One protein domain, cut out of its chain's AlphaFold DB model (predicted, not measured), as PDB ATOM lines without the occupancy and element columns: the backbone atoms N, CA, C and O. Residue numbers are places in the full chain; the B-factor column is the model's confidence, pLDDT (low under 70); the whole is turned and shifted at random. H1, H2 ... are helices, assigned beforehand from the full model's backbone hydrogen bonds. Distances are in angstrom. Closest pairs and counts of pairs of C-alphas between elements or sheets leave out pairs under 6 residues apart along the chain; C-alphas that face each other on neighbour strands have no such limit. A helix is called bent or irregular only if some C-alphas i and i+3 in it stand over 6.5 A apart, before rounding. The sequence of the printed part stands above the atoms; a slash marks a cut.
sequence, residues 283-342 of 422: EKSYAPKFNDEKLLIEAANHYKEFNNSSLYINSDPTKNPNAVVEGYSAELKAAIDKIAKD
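Overview. This is residues 283 to 342 of the 422 residues of the protein "Phosphate/phosphite/phosphonate ABC transporters, periplasmic binding protein" of Mycoplasma orale (UniProt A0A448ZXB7). Two helices set crosswise and a little apart, H1 at one end of the domain and H2 pointing away from it, are joined by a long looping link, with much of the body made of unnamed stretches. The lead-in, residues 283 to 292, runs on one side of H2 and part of the link, residues 307 to 320, on the other. You will find 60 printed residues with two named helices, H1 then H2, and no named strand; the named elements are all helix but hold only 25 residues, under half. The whole is compact, with a radius of gyration of the C-alphas of 11.1 A, and rounded, spanning 27 by 25 by 18 A.

Along the chain. Start at Glu 283 and go along residues 283 to 292, which hold no named element. Find C-alpha 293 at (145.463, 23.753, -49.598); from there H1, residues 293 to 306, runs 18.5 A to C-alpha 306 at (153.799, 28.657, -65.420). H1 is irregular: C-alphas 301 and 304 are 7.7 A apart. After residues 307 to 329, H2, residues 330 to 340, runs 15.1 A and ends at C-alpha 340, at (152.369, 12.370, -68.447).

Arrangement. H1 and H2 are only just apart, their closest C-alphas 8.3 A from each other. Look at the backbone O and N atoms: in H2 every O i to N i+4 pair is within hydrogen-bond range, in H1 8 of 10.

Size, cuts and confidence. The C-alphas farthest apart, those of Glu 283 and Glu 305, are 29.3 A from each other. The link from H1 to H2 is long, 23 residues, and its C-alphas lie 6 to 13 A from the mean of all C-alphas. The printed part has no cut; its mean pLDDT is 95.9, and no printed residue is under 70.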
ATOM      1  N   GLU A 283     145.674   5.101 -62.938       92.94
ATOM      2  CA  GLU A 283     144.821   4.025 -62.417       92.94
ATOM      3  C   GLU A 283     143.904   4.508 -61.287       92.94
ATOM      4  O   GLU A 283     142.905   3.865 -60.970       92.94
ATOM      5  N   LYS A 284     144.241   5.654 -60.687       95.62
ATOM      6  CA  LYS A 284     143.526   6.271 -59.572       95.62
ATOM      7  C   LYS A 284     143.072   7.688 -59.906       95.62
ATOM      8  O   LYS A 284     143.227   8.600 -59.098       95.62
ATOM      9  N   SER A 285     142.481   7.887 -61.085       95.56
ATOM     10  CA  SER A 285     142.001   9.213 -61.505       95.56
ATOM     11  C   SER A 285     140.858   9.771 -60.640       95.56
ATOM     12  O   SER A 285     140.522  10.951 -60.741       95.56
ATOM     13  N   TYR A 286     140.286   8.936 -59.769       94.31
ATOM     14  CA  TYR A 286     139.300   9.277 -58.743       94.31
ATOM     15  C   TYR A 286     139.907   9.871 -57.460       94.31
ATOM     16  O   TYR A 286     139.173  10.437 -56.652       94.31
ATOM     17  N   ALA A 287     141.223   9.751 -57.258       95.19
ATOM     18  CA  ALA A 287     141.899  10.169 -56.036       95.19
ATOM     19  C   ALA A 287     142.820  11.371 -56.297       95.19
ATOM     20  O   ALA A 287     143.713  11.275 -57.146       95.19
ATOM     21  N   PRO A 288     142.664  12.490 -55.567       97.00
ATOM     22  CA  PRO A 288     143.568  13.624 -55.698       97.00
ATOM     23  C   PRO A 288     144.973  13.293 -55.205       97.00
ATOM     24  O   PRO A 288     145.144  12.620 -54.186       97.00
ATOM     25  N   LYS A 289     145.995  13.820 -55.886       97.94
ATOM     26  CA  LYS A 289     147.386  13.694 -55.431       97.94
ATOM     27  C   LYS A 289     147.677  14.569 -54.215       97.94
ATOM     28  O   LYS A 289     148.484  14.184 -53.366       97.94
ATOM     29  N   PHE A 290     147.055  15.743 -54.153       97.75
ATOM     30  CA  PHE A 290     147.321  16.758 -53.142       97.75
ATOM     31  C   PHE A 290     146.047  17.116 -52.385       97.75
ATOM     32  O   PHE A 290     144.982  17.262 -52.975       97.75
ATOM     33  N   ASN A 291     146.184  17.291 -51.073       96.00
ATOM     34  CA  ASN A 291     145.187  17.931 -50.213       96.00
ATOM     35  C   ASN A 291     145.781  19.129 -49.458       96.00
ATOM     36  O   ASN A 291     145.100  19.719 -48.625       96.00
ATOM     37  N   ASP A 292     147.048  19.470 -49.726       97.38
ATOM     38  CA  ASP A 292     147.643  20.682 -49.182       97.38
ATOM     39  C   ASP A 292     147.013  21.891 -49.869       97.38
ATOM     40  O   ASP A 292     147.162  22.108 -51.071       97.38
ATOM     41  N   GLU A 293     146.248  22.643 -49.094       97.12
ATOM     42  CA  GLU A 293     145.463  23.753 -49.598       97.12
ATOM     43  C   GLU A 293     146.337  24.893 -50.120       97.12
ATOM     44  O   GLU A 293     146.037  25.447 -51.175       97.12
ATOM     45  N   LYS A 294     147.428  25.223 -49.425       97.69
ATOM     46  CA  LYS A 294     148.345  26.280 -49.854       97.69
ATOM     47  C   LYS A 294     148.934  25.967 -51.231       97.69
ATOM     48  O   LYS A 294     148.865  26.822 -52.109       97.69
ATOM     49  N   LEU A 295     149.416  24.744 -51.445       98.06
ATOM     50  CA  LEU A 295     149.923  24.281 -52.739       98.06
ATOM     51  C   LEU A 295     148.862  24.424 -53.838       98.06
ATOM     52  O   LEU A 295     149.161  24.937 -54.914       98.06
ATOM     53  N   LEU A 296     147.619  24.010 -53.569       98.50
ATOM     54  CA  LEU A 296     146.523  24.105 -54.541       98.50
ATOM     55  C   LEU A 296     146.145  25.565 -54.848       98.50
ATOM     56  O   LEU A 296     145.877  25.890 -56.004       98.50
ATOM     57  N   ILE A 297     146.144  26.450 -53.846       98.56
ATOM     58  CA  ILE A 297     145.892  27.893 -54.009       98.56
ATOM     59  C   ILE A 297     147.000  28.548 -54.843       98.56
ATOM     60  O   ILE A 297     146.709  29.309 -55.769       98.56
ATOM     61  N   GLU A 298     148.262  28.256 -54.537       98.00
ATOM     62  CA  GLU A 298     149.412  28.781 -55.277       98.00
ATOM     63  C   GLU A 298     149.376  28.296 -56.734       98.00
ATOM     64  O   GLU A 298     149.455  29.104 -57.659       98.00
ATOM     65  N   ALA A 299     149.124  27.009 -56.976       98.38
ATOM     66  CA  ALA A 299     148.962  26.494 -58.334       98.38
ATOM     67  C   ALA A 299     147.795  27.170 -59.079       98.38
ATOM     68  O   ALA A 299     147.940  27.624 -60.216       98.38
ATOM     69  N   ALA A 300     146.643  27.302 -58.422       97.94
ATOM     70  CA  ALA A 300     145.443  27.952 -58.946       97.94
ATOM     71  C   ALA A 300     145.650  29.416 -59.371       97.94
ATOM     72  O   ALA A 300     145.059  29.873 -60.364       97.94
ATOM     73  N   ASN A 301     146.445  30.160 -58.604       97.50
ATOM     74  CA  ASN A 301     146.686  31.577 -58.846       97.50
ATOM     75  C   ASN A 301     147.802  31.831 -59.867       97.50
ATOM     76  O   ASN A 301     147.735  32.866 -60.524       97.50
ATOM     77  N   HIS A 302     148.738  30.890 -60.055       97.31
ATOM     78  CA  HIS A 302     149.922  31.073 -60.910       97.31
ATOM     79  C   HIS A 302     149.961  30.202 -62.186       97.31
ATOM     80  O   HIS A 302     150.921  30.262 -62.960       97.31
ATOM     81  N   TYR A 303     148.945  29.368 -62.460       96.44
ATOM     82  CA  TYR A 303     148.997  28.479 -63.639       96.44
ATOM     83  C   TYR A 303     149.071  29.215 -64.973       96.44
ATOM     84  O   TYR A 303     149.527  28.640 -65.964       96.44
ATOM     85  N   LYS A 304     148.595  30.463 -65.046       94.62
ATOM     86  CA  LYS A 304     148.654  31.214 -66.302       94.62
ATOM     87  C   LYS A 304     150.096  31.551 -66.659       94.62
ATOM     88  O   LYS A 304     150.443  31.503 -67.838       94.62
ATOM     89  N   GLU A 305     150.896  31.830 -65.643       95.06
ATOM     90  CA  GLU A 305     152.303  32.174 -65.699       95.06
ATOM     91  C   GLU A 305     153.146  30.934 -65.996       95.06
ATOM     92  O   GLU A 305     153.939  30.949 -66.935       95.06
ATOM     93  N   PHE A 306     152.948  29.838 -65.255       96.00
ATOM     94  CA  PHE A 306     153.799  28.657 -65.420       96.00
ATOM     95  C   PHE A 306     153.362  27.720 -66.553       96.00
ATOM     96  O   PHE A 306     154.197  26.983 -67.069       96.00
ATOM     97  N   ASN A 307     152.088  27.736 -66.967       95.38
ATOM     98  CA  ASN A 307     151.549  26.827 -67.989       95.38
ATOM     99  C   ASN A 307     150.994  27.542 -69.227       95.38
ATOM    100  O   ASN A 307     150.102  27.019 -69.897       95.38
ATOM    101  N   ASN A 308     151.478  28.749 -69.542       92.31
ATOM    102  CA  ASN A 308     151.079  29.504 -70.738       92.31
ATOM    103  C   ASN A 308     149.551  29.621 -70.894       92.31
ATOM    104  O   ASN A 308     148.996  29.405 -71.972       92.31
ATOM    105  N   SER A 309     148.849  29.918 -69.797       90.94
ATOM    106  CA  SER A 309     147.376  29.953 -69.720       90.94
ATOM    107  C   SER A 309     146.638  28.638 -70.016       90.94
ATOM    108  O   SER A 309     145.405  28.626 -69.956       90.94
ATOM    109  N   SER A 310     147.334  27.526 -70.267       94.44
ATOM    110  CA  SER A 310     146.714  26.207 -70.376       94.44
ATOM    111  C   SER A 310     146.270  25.723 -69.000       94.44
ATOM    112  O   SER A 310     147.041  25.702 -68.042       94.44
ATOM    113  N   LEU A 311     145.010  25.317 -68.890       94.75
ATOM    114  CA  LEU A 311     144.480  24.761 -67.648       94.75
ATOM    115  C   LEU A 311     144.808  23.274 -67.488       94.75
ATOM    116  O   LEU A 311     144.896  22.771 -66.373       94.75
ATOM    117  N   TYR A 312     144.961  22.557 -68.593       96.31
ATOM    118  CA  TYR A 312     145.035  21.105 -68.576       96.31
ATOM    119  C   TYR A 312     146.468  20.620 -68.723       96.31
ATOM    120  O   TYR A 312     147.302  21.273 -69.362       96.31
ATOM    121  N   ILE A 313     146.728  19.457 -68.137       96.88
ATOM    122  CA  ILE A 313     147.974  18.723 -68.341       96.88
ATOM    123  C   ILE A 313     147.979  18.191 -69.767       96.88
ATOM    124  O   ILE A 313     146.994  17.616 -70.238       96.88
ATOM    125  N   ASN A 314     149.099  18.370 -70.455       95.69
ATOM    126  CA  ASN A 314     149.307  17.768 -71.754       95.69
ATOM    127  C   ASN A 314     149.746  16.310 -71.593       95.69
ATOM    128  O   ASN A 314     150.603  16.007 -70.761       95.69
ATOM    129  N   SER A 315     149.187  15.407 -72.402       93.31
ATOM    130  CA  SER A 315     149.664  14.023 -72.446       93.31
ATOM    131  C   SER A 315     151.112  13.946 -72.922       93.31
ATOM    132  O   SER A 315     151.845  13.088 -72.456       93.31
ATOM    133  N   ASP A 316     151.523  14.854 -73.810       93.62
ATOM    134  CA  ASP A 316     152.908  15.002 -74.241       93.62
ATOM    135  C   ASP A 316     153.702  15.742 -73.150       93.62
ATOM    136  O   ASP A 316     153.507  16.951 -72.968       93.62
ATOM    137  N   PRO A 317     154.605  15.055 -72.422       92.31
ATOM    138  CA  PRO A 317     155.314  15.652 -71.295       92.31
ATOM    139  C   PRO A 317     156.176  16.848 -71.713       92.31
ATOM    140  O   PRO A 317     156.406  17.736 -70.899       92.31
ATOM    141  N   THR A 318     156.596  16.929 -72.981       93.31
ATOM    142  CA  THR A 318     157.411  18.047 -73.491       93.31
ATOM    143  C   THR A 318     156.642  19.365 -73.584       93.31
ATOM    144  O   THR A 318     157.254  20.430 -73.673       93.31
ATOM    145  N   LYS A 319     155.305  19.304 -73.548       94.75
ATOM    146  CA  LYS A 319     154.407  20.466 -73.583       94.75
ATOM    147  C   LYS A 319     153.970  20.926 -72.195       94.75
ATOM    148  O   LYS A 319     153.250  21.919 -72.105       94.75
ATOM    149  N   ASN A 320     154.369  20.217 -71.140       96.25
ATOM    150  CA  ASN A 320     154.138  20.635 -69.763       96.25
ATOM    151  C   ASN A 320     155.287  21.538 -69.269       96.25
ATOM    152  O   ASN A 320     156.371  21.549 -69.860       96.25
ATOM    153  N   PRO A 321     155.081  22.305 -68.186       96.12
ATOM    154  CA  PRO A 321     156.107  23.183 -67.641       96.12
ATOM    155  C   PRO A 321     157.316  22.393 -67.122       96.12
ATOM    156  O   PRO A 321     157.184  21.437 -66.352       96.12
ATOM    157  N   ASN A 322     158.512  22.832 -67.518       93.75
ATOM    158  CA  ASN A 322     159.767  22.141 -67.203       93.75
ATOM    159  C   ASN A 322     160.520  22.730 -66.003       93.75
ATOM    160  O   ASN A 322     161.341  22.035 -65.407       93.75
ATOM    161  N   ALA A 323     160.257  23.986 -65.641       94.44
ATOM    162  CA  ALA A 323     160.953  24.678 -64.561       94.44
ATOM    163  C   ALA A 323     160.071  24.771 -63.317       94.44
ATOM    164  O   ALA A 323     158.899  25.117 -63.425       94.44
ATOM    165  N   VAL A 324     160.652  24.501 -62.145       97.00
ATOM    166  CA  VAL A 324     160.019  24.816 -60.858       97.00
ATOM    167  C   VAL A 324     159.985  26.332 -60.708       97.00
ATOM    168  O   VAL A 324     161.021  26.990 -60.801       97.00
ATOM    169  N   VAL A 325     158.790  26.872 -60.499       96.69
ATOM    170  CA  VAL A 325     158.518  28.310 -60.379       96.69
ATOM    171  C   VAL A 325     157.399  28.530 -59.360       96.69
ATOM    172  O   VAL A 325     156.849  27.570 -58.817       96.69
ATOM    173  N   GLU A 326     157.055  29.784 -59.073       95.00
ATOM    174  CA  GLU A 326     155.946  30.113 -58.172       95.00
ATOM    175  C   GLU A 326     154.637  29.434 -58.622       95.00
ATOM    176  O   GLU A 326     154.272  29.470 -59.798       95.00
ATOM    177  N   GLY A 327     153.976  28.739 -57.690       95.81
ATOM    178  CA  GLY A 327     152.794  27.908 -57.943       95.81
ATOM    179  C   GLY A 327     153.029  26.606 -58.714       95.81
ATOM    180  O   GLY A 327     152.101  25.812 -58.847       95.81
ATOM    181  N   TYR A 328     154.252  26.328 -59.169       97.94
ATOM    182  CA  TYR A 328     154.632  25.059 -59.790       97.94
ATOM    183  C   TYR A 328     155.797  24.416 -59.043       97.94
ATOM    184  O   TYR A 328     156.948  24.441 -59.486       97.94
ATOM    185  N   SER A 329     155.488  23.869 -57.865       97.62
ATOM    186  CA  SER A 329     156.479  23.268 -56.970       97.62
ATOM    187  C   SER A 329     157.122  22.005 -57.559       97.62
ATOM    188  O   SER A 329     156.616  21.399 -58.510       97.62
ATOM    189  N   ALA A 330     158.234  21.567 -56.963       98.06
ATOM    190  CA  ALA A 330     158.907  20.331 -57.356       98.06
ATOM    191  C   ALA A 330     157.992  19.101 -57.212       98.06
ATOM    192  O   ALA A 330     158.016  18.205 -58.055       98.06
ATOM    193  N   GLU A 331     157.152  19.069 -56.177       97.81
ATOM    194  CA  GLU A 331     156.196  17.993 -55.922       97.81
ATOM    195  C   GLU A 331     155.072  17.986 -56.959       97.81
ATOM    196  O   GLU A 331     154.741  16.917 -57.483       97.81
ATOM    197  N   LEU A 332     154.504  19.158 -57.278       98.19
ATOM    198  CA  LEU A 332     153.465  19.287 -58.304       98.19
ATOM    199  C   LEU A 332     154.005  18.846 -59.666       98.19
ATOM    200  O   LEU A 332     153.397  17.997 -60.323       98.19
ATOM    201  N   LYS A 333     155.195  19.329 -60.034       97.81
ATOM    202  CA  LYS A 333     155.896  18.895 -61.243       97.81
ATOM    203  C   LYS A 333     156.098  17.380 -61.269       97.81
ATOM    204  O   LYS A 333     155.743  16.739 -62.251       97.81
ATOM    205  N   ALA A 334     156.620  16.790 -60.193       97.31
ATOM    206  CA  ALA A 334     156.868  15.350 -60.133       97.31
ATOM    207  C   ALA A 334     155.580  14.522 -60.288       97.31
ATOM    208  O   ALA A 334     155.593  13.466 -60.924       97.31
ATOM    209  N   ALA A 335     154.457  14.995 -59.738       97.50
ATOM    210  CA  ALA A 335     153.156  14.357 -59.923       97.50
ATOM    211  C   ALA A 335     152.688  14.407 -61.385       97.50
ATOM    212  O   ALA A 335     152.227  13.393 -61.914       97.50
ATOM    213  N   ILE A 336     152.845  15.556 -62.041       97.38
ATOM    214  CA  ILE A 336     152.461  15.763 -63.441       97.38
ATOM    215  C   ILE A 336     153.348  14.946 -64.378       97.38
ATOM    216  O   ILE A 336     152.832  14.209 -65.218       97.38
ATOM    217  N   ASP A 337     154.667  14.995 -64.188       96.19
ATOM    218  CA  ASP A 337     155.632  14.202 -64.955       96.19
ATOM    219  C   ASP A 337     155.307  12.707 -64.856       96.19
ATOM    220  O   ASP A 337     155.311  11.996 -65.861       96.19
ATOM    221  N   LYS A 338     154.972  12.223 -63.649       95.62
ATOM    222  CA  LYS A 338     154.611  10.820 -63.413       95.62
ATOM    223  C   LYS A 338     153.413  10.393 -64.259       95.62
ATOM    224  O   LYS A 338     153.444   9.302 -64.823       95.62
ATOM    225  N   ILE A 339     152.365  11.213 -64.344       96.06
ATOM    226  CA  ILE A 339     151.157  10.853 -65.098       96.06
ATOM    227  C   ILE A 339     151.280  11.154 -66.598       96.06
ATOM    228  O   ILE A 339     150.626  10.490 -67.391       96.06
ATOM    229  N   ALA A 340     152.139  12.081 -67.027       95.44
ATOM    230  CA  ALA A 340     152.369  12.370 -68.447       95.44
ATOM    231  C   ALA A 340     153.433  11.460 -69.101       95.44
ATOM    232  O   ALA A 340     153.499  11.379 -70.326       95.44
ATOM    233  N   LYS A 341     154.244  10.749 -68.304       91.31
ATOM    234  CA  LYS A 341     155.463  10.028 -68.725       91.31
ATOM    235  C   LYS A 341     155.356   9.227 -70.027       91.31
ATOM    236  O   LYS A 341     156.278   9.262 -70.836       91.31
ATOM    237  N   ASP A 342     154.259   8.503 -70.222       88.31
ATOM    238  CA  ASP A 342     154.141   7.533 -71.320       88.31
ATOM    239  C   ASP A 342     153.537   8.120 -72.606       88.31
ATOM    240  O   ASP A 342     153.296   7.379 -73.556       88.31
TER     241      ASP A 342